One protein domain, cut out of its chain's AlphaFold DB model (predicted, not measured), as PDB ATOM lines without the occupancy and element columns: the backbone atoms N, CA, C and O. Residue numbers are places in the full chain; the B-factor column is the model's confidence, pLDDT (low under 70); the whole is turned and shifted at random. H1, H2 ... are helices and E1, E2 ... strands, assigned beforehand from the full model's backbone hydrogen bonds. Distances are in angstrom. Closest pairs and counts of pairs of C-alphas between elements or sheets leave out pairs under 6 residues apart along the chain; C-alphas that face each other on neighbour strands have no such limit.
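This is residues 17 to 104 of the 104 residues of an uncharacterized protein of Deferribacter desulfuricans (strain DSM 14783 / JCM 11476 / NBRC 101012 / SSM1) (UniProt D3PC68). A strongly twisted sheet of five antiparallel strands makes a wall, and of a helical hairpin, H1 and H2, the second helix, H2, packs with its first half on one face of that wall, at E1 and E2. H2 covers E1 and E2 with residues 84 to 93 and then runs on beyond the sheet, while H1 packs on H2 and not on the sheet, and the other face is bare of named helices. The printed part has 88 residues with five named strands and then two named helices, in the order E1 E2 E3 E4 E5 H1 H2; the sheet has this same order of strands, and the class is mixed, helices and strands. The whole is compact, with a radius of gyration of the C-alphas of 13.5 A, yet elongated in outline, spanning 44 by 27 by 22 A.

E1 holds residues 18 to 22, beginning at C-alpha 18 (-47.727, 2.118, 11.108), and E2 holds residues 25 to 28. E3, residues 36 to 42, is 19.9 A long from first to last C-alpha. E4, residues 47 to 54, is the longest strand at 22.0 A, and E5, residues 59 to 65, measures 19.8 A and ends at C-alpha 65 (-40.213, -8.757, 26.928). H1, residues 68 to 80, is 18.5 A long. H2, residues 84 to 103, is 28.6 A long and ends at C-alpha 103 (-59.286, -6.346, 38.586).

The five strands form a meander, each strand the antiparallel neighbour of the one before, with E1 and E5 as edge strands. In the hairpin of E1 and E2, N 19 and O 27 are 2.8 A apart. Between E2 and E3, N 28 and O 38 are 2.9 A apart; between E3 and E4, N 39 and O 51 are 2.9 A apart; between E4 and E5, N 50 and O 62 are 2.8 A apart. H2 is on the sheet at a height of 10.9 A, over E2 and only just over E1, on which 3 of its C-alphas fall. It runs along the strands, but only just, at 28 degrees to E2 on the local plane. The closest C-alphas of E1 and H2 are those of Ala 18 and Leu 86, 6.0 A apart. H1 is not on the sheet; it touches H2, closest at the C-alphas of Ile 75 and Gly 87, 4.7 A apart, at a shallow tilt of 27 degrees, opposite ways. In H1 and H2 every O i to N i+4 pair is within hydrogen-bond range.

The two C-alphas farthest apart are those of Glu 56 and Asn 104, 44.0 A. The printed part has no cut and no long link. Its mean pLDDT is 76.0, and 19 residues are under 70, among them residues 27 to 36.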
ATOM      1  N   LYS A  17     -43.812   3.590   8.659       61.22
ATOM      2  CA  LYS A  17     -45.273   3.681   8.650       61.22
ATOM      3  C   LYS A  17     -45.856   2.644   9.605       61.22
ATOM      4  O   LYS A  17     -45.319   1.548   9.755       61.22
ATOM      5  N   ALA A  18     -46.956   3.006  10.252       63.94
ATOM      6  CA  ALA A  18     -47.727   2.118  11.108       63.94
ATOM      7  C   ALA A  18     -49.192   2.154  10.668       63.94
ATOM      8  O   ALA A  18     -49.791   3.230  10.561       63.94
ATOM      9  N   GLU A  19     -49.772   0.988  10.417       67.06
ATOM     10  CA  GLU A  19     -51.191   0.826  10.127       67.06
ATOM     11  C   GLU A  19     -51.830  -0.059  11.191       67.06
ATOM     12  O   GLU A  19     -51.373  -1.160  11.485       67.06
ATOM     13  N   LEU A  20     -52.893   0.455  11.800       68.25
ATOM     14  CA  LEU A  20     -53.677  -0.307  12.756       68.25
ATOM     15  C   LEU A  20     -54.578  -1.251  11.965       68.25
ATOM     16  O   LEU A  20     -55.415  -0.782  11.197       68.25
ATOM     17  N   ILE A  21     -54.350  -2.557  12.112       71.62
ATOM     18  CA  ILE A  21     -55.183  -3.593  11.492       71.62
ATOM     19  C   ILE A  21     -56.450  -3.742  12.330       71.62
ATOM     20  O   ILE A  21     -57.560  -3.698  11.805       71.62
ATOM     21  N   ASP A  22     -56.267  -3.865  13.644       73.69
ATOM     22  CA  ASP A  22     -57.324  -3.929  14.646       73.69
ATOM     23  C   ASP A  22     -56.782  -3.492  16.023       73.69
ATOM     24  O   ASP A  22     -55.629  -3.077  16.155       73.69
ATOM     25  N   ALA A  23     -57.620  -3.558  17.060       68.50
ATOM     26  CA  ALA A  23     -57.267  -3.131  18.418       68.50
ATOM     27  C   ALA A  23     -56.099  -3.918  19.052       68.50
ATOM     28  O   ALA A  23     -55.469  -3.434  19.997       68.50
ATOM     29  N   ASN A  24     -55.803  -5.114  18.541       68.38
ATOM     30  CA  ASN A  24     -54.799  -6.039  19.064       68.38
ATOM     31  C   ASN A  24     -53.602  -6.215  18.128       68.38
ATOM     32  O   ASN A  24     -52.588  -6.783  18.538       68.38
ATOM     33  N   LYS A  25     -53.697  -5.697  16.902       69.69
ATOM     34  CA  LYS A  25     -52.687  -5.877  15.871       69.69
ATOM     35  C   LYS A  25     -52.330  -4.572  15.175       69.69
ATOM     36  O   LYS A  25     -53.152  -3.940  14.505       69.69
ATOM     37  N   LEU A  26     -51.045  -4.239  15.247       70.44
ATOM     38  CA  LEU A  26     -50.445  -3.174  14.454       70.44
ATOM     39  C   LEU A  26     -49.529  -3.778  13.386       70.44
ATOM     40  O   LEU A  26     -48.671  -4.615  13.683       70.44
ATOM     41  N   LEU A  27     -49.713  -3.349  12.141       64.94
ATOM     42  CA  LEU A  27     -48.837  -3.683  11.027       64.94
ATOM     43  C   LEU A  27     -47.835  -2.548  10.832       64.94
ATOM     44  O   LEU A  27     -48.221  -1.385  10.694       64.94
ATOM     45  N   PHE A  28     -46.552  -2.886  10.824       67.75
ATOM     46  CA  PHE A  28     -45.500  -1.948  10.480       67.75
ATOM     47  C   PHE A  28     -44.896  -2.248   9.125       67.75
ATOM     48  O   PHE A  28     -44.795  -3.399   8.694       67.75
ATOM     49  N   ASP A  29     -44.509  -1.148   8.490       57.38
ATOM     50  CA  ASP A  29     -43.872  -1.087   7.185       57.38
ATOM     51  C   ASP A  29     -42.537  -1.836   7.122       57.38
ATOM     52  O   ASP A  29     -41.941  -2.203   8.140       57.38
ATOM     53  N   GLN A  30     -42.078  -2.005   5.886       59.50
ATOM     54  CA  GLN A  30     -40.825  -2.640   5.499       59.50
ATOM     55  C   GLN A  30     -39.631  -2.176   6.353       59.50
ATOM     56  O   GLN A  30     -39.383  -0.981   6.526       59.50
ATOM     57  N   LEU A  31     -38.875  -3.142   6.867       60.59
ATOM     58  CA  LEU A  31     -37.690  -2.918   7.686       60.59
ATOM     59  C   LEU A  31     -36.574  -2.244   6.866       60.59
ATOM     60  O   LEU A  31     -36.267  -2.640   5.747       60.59
ATOM     61  N   ASP A  32     -35.903  -1.247   7.448       58.56
ATOM     62  CA  ASP A  32     -34.863  -0.474   6.744       58.56
ATOM     63  C   ASP A  32     -33.651  -1.311   6.313       58.56
ATOM     64  O   ASP A  32     -32.994  -0.995   5.324       58.56
ATOM     65  N   ASN A  33     -33.382  -2.398   7.040       58.38
ATOM     66  CA  ASN A  33     -32.185  -3.227   6.878       58.38
ATOM     67  C   ASN A  33     -32.473  -4.628   6.312       58.38
ATOM     68  O   ASN A  33     -31.554  -5.429   6.132       58.38
ATOM     69  N   CYS A  34     -33.736  -4.950   6.033       58.53
ATOM     70  CA  CYS A  34     -34.119  -6.163   5.320       58.53
ATOM     71  C   CYS A  34     -35.489  -5.963   4.683       58.53
ATOM     72  O   CYS A  34     -36.349  -5.338   5.286       58.53
ATOM     73  N   ASN A  35     -35.737  -6.533   3.508       61.41
ATOM     74  CA  ASN A  35     -37.083  -6.532   2.950       61.41
ATOM     75  C   ASN A  35     -37.974  -7.500   3.738       61.41
ATOM     76  O   ASN A  35     -38.176  -8.657   3.373       61.41
ATOM     77  N   GLY A  36     -38.427  -7.048   4.894       65.12
ATOM     78  CA  GLY A  36     -39.341  -7.801   5.709       65.12
ATOM     79  C   GLY A  36     -40.292  -6.904   6.461       65.12
ATOM     80  O   GLY A  36     -40.036  -5.716   6.630       65.12
ATOM     81  N   PHE A  37     -41.404  -7.485   6.880       72.44
ATOM     82  CA  PHE A  37     -42.486  -6.784   7.559       72.44
ATOM     83  C   PHE A  37     -42.512  -7.177   9.022       72.44
ATOM     84  O   PHE A  37     -42.317  -8.352   9.343       72.44
ATOM     85  N   LEU A  38     -42.769  -6.197   9.887       69.38
ATOM     86  CA  LEU A  38     -42.873  -6.397  11.321       69.38
ATOM     87  C   LEU A  38     -44.329  -6.249  11.757       69.38
ATOM     88  O   LEU A  38     -44.943  -5.199  11.574       69.38
ATOM     89  N   HIS A  39     -44.895  -7.286  12.363       76.25
ATOM     90  CA  HIS A  39     -46.221  -7.197  12.979       76.25
ATOM     91  C   HIS A  39     -46.101  -7.307  14.487       76.25
ATOM     92  O   HIS A  39     -45.370  -8.167  14.978       76.25
ATOM     93  N   PHE A  40     -46.855  -6.466  15.189       74.44
ATOM     94  CA  PHE A  40     -46.952  -6.496  16.640       74.44
ATOM     95  C   PHE A  40     -48.320  -7.014  17.032       74.44
ATOM     96  O   PHE A  40     -49.346  -6.536  16.543       74.44
ATOM     97  N   GLU A  41     -48.308  -7.966  17.948       76.44
ATOM     98  CA  GLU A  41     -49.502  -8.463  18.605       76.44
ATOM     99  C   GLU A  41     -49.291  -8.419  20.117       76.44
ATOM    100  O   GLU A  41     -48.182  -8.652  20.623       76.44
ATOM    101  N   LYS A  42     -50.366  -8.058  20.818       72.12
ATOM    102  CA  LYS A  42     -50.392  -8.017  22.276       72.12
ATOM    103  C   LYS A  42     -50.207  -9.429  22.837       72.12
ATOM    104  O   LYS A  42     -50.756 -10.386  22.297       72.12
ATOM    105  N   THR A  43     -49.470  -9.562  23.931       75.38
ATOM    106  CA  THR A  43     -49.440 -10.800  24.721       75.38
ATOM    107  C   THR A  43     -49.764 -10.479  26.172       75.38
ATOM    108  O   THR A  43     -49.521  -9.357  26.609       75.38
ATOM    109  N   ASN A  44     -50.262 -11.465  26.915       72.81
ATOM    110  CA  ASN A  44     -50.680 -11.287  28.310       72.81
ATOM    111  C   ASN A  44     -49.499 -11.313  29.302       72.81
ATOM    112  O   ASN A  44     -49.710 -11.338  30.509       72.81
ATOM    113  N   ASP A  45     -48.252 -11.428  28.828       75.25
ATOM    114  CA  ASP A  45     -47.069 -11.612  29.676       75.25
ATOM    115  C   ASP A  45     -46.043 -10.477  29.548       75.25
ATOM    116  O   ASP A  45     -44.843 -10.698  29.726       75.25
ATOM    117  N   HIS A  46     -46.519  -9.257  29.261       74.50
ATOM    118  CA  HIS A  46     -45.698  -8.063  29.008       74.50
ATOM    119  C   HIS A  46     -44.616  -8.301  27.942       74.50
ATOM    120  O   HIS A  46     -43.463  -7.866  28.058       74.50
ATOM    121  N   LYS A  47     -44.979  -9.042  26.892       79.75
ATOM    122  CA  LYS A  47     -44.129  -9.268  25.725       79.75
ATOM    123  C   LYS A  47     -44.796  -8.711  24.480       79.75
ATOM    124  O   LYS A  47     -46.015  -8.722  24.317       79.75
ATOM    125  N   PHE A  48     -43.982  -8.268  23.540       76.56
ATOM    126  CA  PHE A  48     -44.435  -8.097  22.170       76.56
ATOM    127  C   PHE A  48     -44.273  -9.418  21.435       76.56
ATOM    128  O   PHE A  48     -43.180  -9.988  21.438       76.56
ATOM    129  N   MET A  49     -45.332  -9.888  20.781       81.50
ATOM    130  CA  MET A  49     -45.199 -10.909  19.751       81.50
ATOM    131  C   MET A  49     -44.824 -10.204  18.451       81.50
ATOM    132  O   MET A  49     -45.574  -9.362  17.957       81.50
ATOM    133  N   LEU A  50     -43.654 -10.541  17.918       79.12
ATOM    134  CA  LEU A  50     -43.114  -9.966  16.697       79.12
ATOM    135  C   LEU A  50     -43.158 -11.015  15.594       79.12
ATOM    136  O   LEU A  50     -42.576 -12.098  15.723       79.12
ATOM    137  N   TYR A  51     -43.822 -10.675  14.496       79.06
ATOM    138  CA  TYR A  51     -43.807 -11.471  13.275       79.06
ATOM    139  C   TYR A  51     -42.921 -10.784  12.256       79.06
ATOM    140  O   TYR A  51     -43.170  -9.633  11.915       79.06
ATOM    141  N   LEU A  52     -41.922 -11.510  11.774       76.75
ATOM    142  CA  LEU A  52     -41.000 -11.082  10.735       76.75
ATOM    143  C   LEU A  52     -41.292 -11.901   9.490       76.75
ATOM    144  O   LEU A  52     -41.125 -13.118   9.511       76.75
ATOM    145  N   THR A  53     -41.750 -11.248   8.433       76.31
ATOM    146  CA  THR A  53     -42.000 -11.904   7.139       76.31
ATOM    147  C   THR A  53     -40.938 -11.440   6.162       76.31
ATOM    148  O   THR A  53     -40.777 -10.232   6.057       76.31
ATOM    149  N   ASP A  54     -40.210 -12.335   5.494       75.19
ATOM    150  CA  ASP A  54     -39.268 -11.955   4.427       75.19
ATOM    151  C   ASP A  54     -39.944 -11.855   3.043       75.19
ATOM    152  O   ASP A  54     -41.138 -12.121   2.902       75.19
ATOM    153  N   ASP A  55     -39.174 -11.468   2.020       72.06
ATOM    154  CA  ASP A  55     -39.617 -11.372   0.615       72.06
ATOM    155  C   ASP A  55     -40.216 -12.665   0.049       72.06
ATOM    156  O   ASP A  55     -41.045 -12.627  -0.860       72.06
ATOM    157  N   GLU A  56     -39.796 -13.812   0.576       79.00
ATOM    158  CA  GLU A  56     -40.276 -15.132   0.167       79.00
ATOM    159  C   GLU A  56     -41.518 -15.563   0.966       79.00
ATOM    160  O   GLU A  56     -41.974 -16.700   0.850       79.00
ATOM    161  N   LEU A  57     -42.093 -14.651   1.761       72.75
ATOM    162  CA  LEU A  57     -43.234 -14.871   2.651       72.75
ATOM    163  C   LEU A  57     -42.958 -15.882   3.775       72.75
ATOM    164  O   LEU A  57     -43.894 -16.390   4.401       72.75
ATOM    165  N   ASN A  58     -41.689 -16.148   4.095       79.00
ATOM    166  CA  ASN A  58     -41.354 -16.969   5.248       79.00
ATOM    167  C   ASN A  58     -41.550 -16.153   6.526       79.00
ATOM    168  O   ASN A  58     -40.931 -15.107   6.726       79.00
ATOM    169  N   VAL A  59     -42.385 -16.669   7.428       78.12
ATOM    170  CA  VAL A  59     -42.703 -16.005   8.694       78.12
ATOM    171  C   VAL A  59     -41.859 -16.584   9.827       78.12
ATOM    172  O   VAL A  59     -41.958 -17.763  10.167       78.12
ATOM    173  N   SER A  60     -41.065 -15.732  10.468       81.31
ATOM    174  CA  SER A  60     -40.412 -16.001  11.748       81.31
ATOM    175  C   SER A  60     -41.161 -15.304  12.880       81.31
ATOM    176  O   SER A  60     -41.615 -14.172  12.733       81.31
ATOM    177  N   LYS A  61     -41.282 -15.983  14.025       82.12
ATOM    178  CA  LYS A  61     -41.917 -15.445  15.232       82.12
ATOM    179  C   LYS A  61     -40.893 -15.324  16.348       82.12
ATOM    180  O   LYS A  61     -40.101 -16.248  16.548       82.12
ATOM    181  N   MET A  62     -40.945 -14.226  17.085       81.19
ATOM    182  CA  MET A  62     -40.171 -14.039  18.308       81.19
ATOM    183  C   MET A  62     -40.973 -13.235  19.324       81.19
ATOM    184  O   MET A  62     -41.869 -12.478  18.958       81.19
ATOM    185  N   THR A  63     -40.643 -13.396  20.600       82.06
ATOM    186  CA  THR A  63     -41.217 -12.588  21.674       82.06
ATOM    187  C   THR A  63     -40.158 -11.666  22.252       82.06
ATOM    188  O   THR A  63     -38.996 -12.052  22.397       82.06
ATOM    189  N   TYR A  64     -40.559 -10.438  22.570       78.06
ATOM    190  CA  TYR A  64     -39.683  -9.451  23.185       78.06
ATOM    191  C   TYR A  64     -40.299  -8.942  24.490       78.06
ATOM    192  O   TYR A  64     -41.300  -8.227  24.425       78.06
ATOM    193  N   PRO A  65     -39.749  -9.307  25.662       82.69
ATOM    194  CA  PRO A  65     -40.213  -8.757  26.928       82.69
ATOM    195  C   PRO A  65     -39.867  -7.275  27.023       82.69
ATOM    196  O   PRO A  65     -38.829  -6.841  26.527       82.69
ATOM    197  N   PHE A  66     -40.710  -6.514  27.705       79.38
ATOM    198  CA  PHE A  66     -40.437  -5.117  28.017       79.38
ATOM    199  C   PHE A  66     -40.831  -4.799  29.455       79.38
ATOM    200  O   PHE A  66     -41.664  -5.451  30.080       79.38
ATOM    201  N   THR A  67     -40.232  -3.741  29.978       84.44
ATOM    202  CA  THR A  67     -40.674  -3.076  31.199       84.44
ATOM    203  C   THR A  67     -41.684  -1.977  30.870       84.44
ATOM    204  O   THR A  67     -41.662  -1.397  29.784       84.44
ATOM    205  N   VAL A  68     -42.523  -1.604  31.842       83.31
ATOM    206  CA  VAL A  68     -43.445  -0.458  31.708       83.31
ATOM    207  C   VAL A  68     -42.700   0.816  31.295       83.31
ATOM    208  O   VAL A  68     -43.183   1.573  30.462       83.31
ATOM    209  N   ARG A  69     -41.487   1.038  31.820       86.00
ATOM    210  CA  ARG A  69     -40.658   2.195  31.452       86.00
ATOM    211  C   ARG A  69     -40.256   2.172  29.976       86.00
ATOM    212  O   ARG A  69     -40.313   3.209  29.325       86.00
ATOM    213  N   GLU A  70     -39.842   1.018  29.459       83.62
ATOM    214  CA  GLU A  70     -39.499   0.868  28.041       83.62
ATOM    215  C   GLU A  70     -40.720   1.084  27.148       83.62
ATOM    216  O   GLU A  70     -40.622   1.811  26.163       83.62
ATOM    217  N   LEU A  71     -41.879   0.537  27.529       83.69
ATOM    218  CA  LEU A  71     -43.135   0.764  26.817       83.69
ATOM    219  C   LEU A  71     -43.505   2.257  26.786       83.69
ATOM    220  O   LEU A  71     -43.810   2.786  25.720       83.69
ATOM    221  N   THR A  72     -43.407   2.965  27.914       87.62
ATOM    222  CA  THR A  72     -43.663   4.414  27.977       87.62
ATOM    223  C   THR A  72     -42.702   5.215  27.101       87.62
ATOM    224  O   THR A  72     -43.135   6.127  26.398       87.62
ATOM    225  N   ASN A  73     -41.413   4.870  27.096       86.75
ATOM    226  CA  ASN A  73     -40.439   5.538  26.232       86.75
ATOM    227  C   ASN A  73     -40.769   5.326  24.746       86.75
ATOM    228  O   ASN A  73     -40.740   6.288  23.983       86.75
ATOM    229  N   LEU A  74     -41.155   4.106  24.354       81.81
ATOM    230  CA  LEU A  74     -41.590   3.804  22.986       81.81
ATOM    231  C   LEU A  74     -42.853   4.586  22.594       81.81
ATOM    232  O   LEU A  74     -42.961   5.036  21.455       81.81
ATOM    233  N   ILE A  75     -43.796   4.780  23.525       86.19
ATOM    234  CA  ILE A  75     -44.987   5.616  23.303       86.19
ATOM    235  C   ILE A  75     -44.575   7.064  23.008       86.19
ATOM    236  O   ILE A  75     -45.038   7.640  22.024       86.19
ATOM    237  N   ILE A  76     -43.710   7.648  23.844       88.94
ATOM    238  CA  ILE A  76     -43.244   9.035  23.688       88.94
ATOM    239  C   ILE A  76     -42.520   9.200  22.350       88.94
ATOM    240  O   ILE A  76     -42.887  10.070  21.563       88.94
ATOM    241  N   GLU A  77     -41.564   8.319  22.057       83.69
ATOM    242  CA  GLU A  77     -40.791   8.344  20.815       83.69
ATOM    243  C   GLU A  77     -41.695   8.223  19.577       83.69
ATOM    244  O   GLU A  77     -41.518   8.943  18.590       83.69
ATOM    245  N   ALA A  78     -42.718   7.361  19.630       82.06
ATOM    246  CA  ALA A  78     -43.689   7.242  18.550       82.06
ATOM    247  C   ALA A  78     -44.408   8.574  18.283       82.06
ATOM    248  O   ALA A  78     -44.563   8.961  17.124       82.06
ATOM    249  N   PHE A  79     -44.817   9.303  19.324       86.38
ATOM    250  CA  PHE A  79     -45.455  10.610  19.159       86.38
ATOM    251  C   PHE A  79     -44.482  11.697  18.691       86.38
ATOM    252  O   PHE A  79     -44.839  12.457  17.789       86.38
ATOM    253  N   GLU A  80     -43.261  11.746  19.227       88.12
ATOM    254  CA  GLU A  80     -42.218  12.695  18.800       88.12
ATOM    255  C   GLU A  80     -41.873  12.542  17.313       88.12
ATOM    256  O   GLU A  80     -41.615  13.528  16.622       88.12
ATOM    257  N   GLN A  81     -41.947  11.317  16.788       80.44
ATOM    258  CA  GLN A  81     -41.720  11.020  15.373       80.44
ATOM    259  C   GLN A  81     -42.989  11.144  14.502       80.44
ATOM    260  O   GLN A  81     -42.970  10.764  13.331       80.44
ATOM    261  N   GLY A  82     -44.108  11.641  15.048       81.75
ATOM    262  CA  GLY A  82     -45.374  11.822  14.322       81.75
ATOM    263  C   GLY A  82     -46.149  10.527  14.039       81.75
ATOM    264  O   GLY A  82     -47.103  10.520  13.260       81.75
ATOM    265  N   LYS A  83     -45.781   9.416  14.680       76.81
ATOM    266  CA  LYS A  83     -46.327   8.066  14.462       76.81
ATOM    267  C   LYS A  83     -47.498   7.794  15.398       76.81
ATOM    268  O   LYS A  83     -47.515   6.825  16.156       76.81
ATOM    269  N   SER A  84     -48.510   8.651  15.329       82.31
ATOM    270  CA  SER A  84     -49.644   8.652  16.259       82.31
ATOM    271  C   SER A  84     -50.370   7.306  16.361       82.31
ATOM    272  O   SER A  84     -50.736   6.905  17.457       82.31
ATOM    273  N   LYS A  85     -50.532   6.562  15.257       79.75
ATOM    274  CA  LYS A  85     -51.164   5.225  15.273       79.75
ATOM    275  C   LYS A  85     -50.390   4.209  16.115       79.75
ATOM    276  O   LYS A  85     -51.008   3.429  16.834       79.75
ATOM    277  N   LEU A  86     -49.058   4.244  16.049       77.56
ATOM    278  CA  LEU A  86     -48.213   3.435  16.921       77.56
ATOM    279  C   LEU A  86     -48.360   3.880  18.377       77.56
ATOM    280  O   LEU A  86     -48.639   3.053  19.242       77.56
ATOM    281  N   GLY A  87     -48.217   5.180  18.637       83.75
ATOM    282  CA  GLY A  87     -48.360   5.720  19.989       83.75
ATOM    283  C   GLY A  87     -49.691   5.313  20.627       83.75
ATOM    284  O   GLY A  87     -49.711   4.838  21.757       83.75
ATOM    285  N   MET A  88     -50.787   5.395  19.867       85.31
ATOM    286  CA  MET A  88     -52.113   4.952  20.302       85.31
ATOM    287  C   MET A  88     -52.170   3.450  20.591       85.31
ATOM    288  O   MET A  88     -52.675   3.070  21.640       85.31
ATOM    289  N   PHE A  89     -51.631   2.597  19.715       83.06
ATOM    290  CA  PHE A  89     -51.607   1.147  19.938       83.06
ATOM    291  C   PHE A  89     -50.872   0.764  21.231       83.06
ATOM    292  O   PHE A  89     -51.392  -0.005  22.039       83.06
ATOM    293  N   LEU A  90     -49.682   1.333  21.448       84.00
ATOM    294  CA  LEU A  90     -48.876   1.078  22.644       84.00
ATOM    295  C   LEU A  90     -49.528   1.649  23.911       84.00
ATOM    296  O   LEU A  90     -49.447   1.036  24.972       84.00
ATOM    297  N   LEU A  91     -50.204   2.797  23.808       87.06
ATOM    298  CA  LEU A  91     -50.944   3.385  24.924       87.06
ATOM    299  C   LEU A  91     -52.155   2.530  25.314       87.06
ATOM    300  O   LEU A  91     -52.378   2.293  26.501       87.06
ATOM    301  N   THR A  92     -52.919   2.035  24.334       84.44
ATOM    302  CA  THR A  92     -54.022   1.098  24.584       84.44
ATOM    303  C   THR A  92     -53.502  -0.174  25.240       84.44
ATOM    304  O   THR A  92     -54.077  -0.601  26.231       84.44
ATOM    305  N   TYR A  93     -52.377  -0.723  24.766       82.69
ATOM    306  CA  TYR A  93     -51.720  -1.852  25.430       82.69
ATOM    307  C   TYR A  93     -51.450  -1.556  26.913       82.69
ATOM    308  O   TYR A  93     -51.877  -2.308  27.777       82.69
ATOM    309  N   LEU A  94     -50.788  -0.434  27.220       83.75
ATOM    310  CA  LEU A  94     -50.478  -0.063  28.605       83.75
ATOM    311  C   LEU A  94     -51.741   0.092  29.472       83.75
ATOM    312  O   LEU A  94     -51.715  -0.225  30.660       83.75
ATOM    313  N   THR A  95     -52.827   0.597  28.885       83.44
ATOM    314  CA  THR A  95     -54.095   0.831  29.590       83.44
ATOM    315  C   THR A  95     -54.797  -0.484  29.914       83.44
ATOM    316  O   THR A  95     -55.204  -0.674  31.057       83.44
ATOM    317  N   ASP A  96     -54.878  -1.402  28.947       79.94
ATOM    318  CA  ASP A  96     -55.504  -2.717  29.123       79.94
ATOM    319  C   ASP A  96     -54.803  -3.511  30.242       79.94
ATOM    320  O   ASP A  96     -55.456  -4.013  31.156       79.94
ATOM    321  N   GLU A  97     -53.466  -3.528  30.244       74.75
ATOM    322  CA  GLU A  97     -52.665  -4.201  31.281       74.75
ATOM    323  C   GLU A  97     -52.898  -3.602  32.675       74.75
ATOM    324  O   GLU A  97     -52.988  -4.315  33.674       74.75
ATOM    325  N   TYR A  98     -53.013  -2.274  32.763       76.81
ATOM    326  CA  TYR A  98     -53.290  -1.601  34.028       76.81
ATOM    327  C   TYR A  98     -54.693  -1.929  34.555       76.81
ATOM    328  O   TYR A  98     -54.869  -2.141  35.757       76.81
ATOM    329  N   GLU A  99     -55.694  -2.011  33.677       79.19
ATOM    330  CA  GLU A  99     -57.038  -2.432  34.072       79.19
ATOM    331  C   GLU A  99     -57.084  -3.882  34.563       79.19
ATOM    332  O   GLU A  99     -57.804  -4.174  35.521       79.19
ATOM    333  N   GLU A 100     -56.343  -4.793  33.929       76.38
ATOM    334  CA  GLU A 100     -56.247  -6.187  34.374       76.38
ATOM    335  C   GLU A 100     -55.568  -6.312  35.742       76.38
ATOM    336  O   GLU A 100     -56.008  -7.110  36.574       76.38
ATOM    337  N   LEU A 101     -54.558  -5.486  36.021       70.75
ATOM    338  CA  LEU A 101     -53.884  -5.454  37.322       70.75
ATOM    339  C   LEU A 101     -54.790  -4.988  38.467       70.75
ATOM    340  O   LEU A 101     -54.606  -5.440  39.588       70.75
ATOM    341  N   ILE A 102     -55.748  -4.090  38.215       72.88
ATOM    342  CA  ILE A 102     -56.667  -3.588  39.257       72.88
ATOM    343  C   ILE A 102     -57.851  -4.541  39.488       72.88
ATOM    344  O   ILE A 102     -58.482  -4.510  40.545       72.88
ATOM    345  N   LYS A 103     -58.192  -5.366  38.492       71.06
ATOM    346  CA  LYS A 103     -59.286  -6.346  38.586       71.06
ATOM    347  C   LYS A 103     -58.898  -7.603  39.382       71.06
ATOM    348  O   LYS A 103     -59.804  -8.336  39.778       71.06
ATOM    349  N   ASN A 104     -57.603  -7.839  39.600       54.69
ATOM    350  CA  ASN A 104     -57.040  -8.969  40.350       54.69
ATOM    351  C   ASN A 104     -56.501  -8.534  41.719       54.69
ATOM    352  O   ASN A 104     -56.475  -9.400  42.623       54.69
TER     353      ASN A 104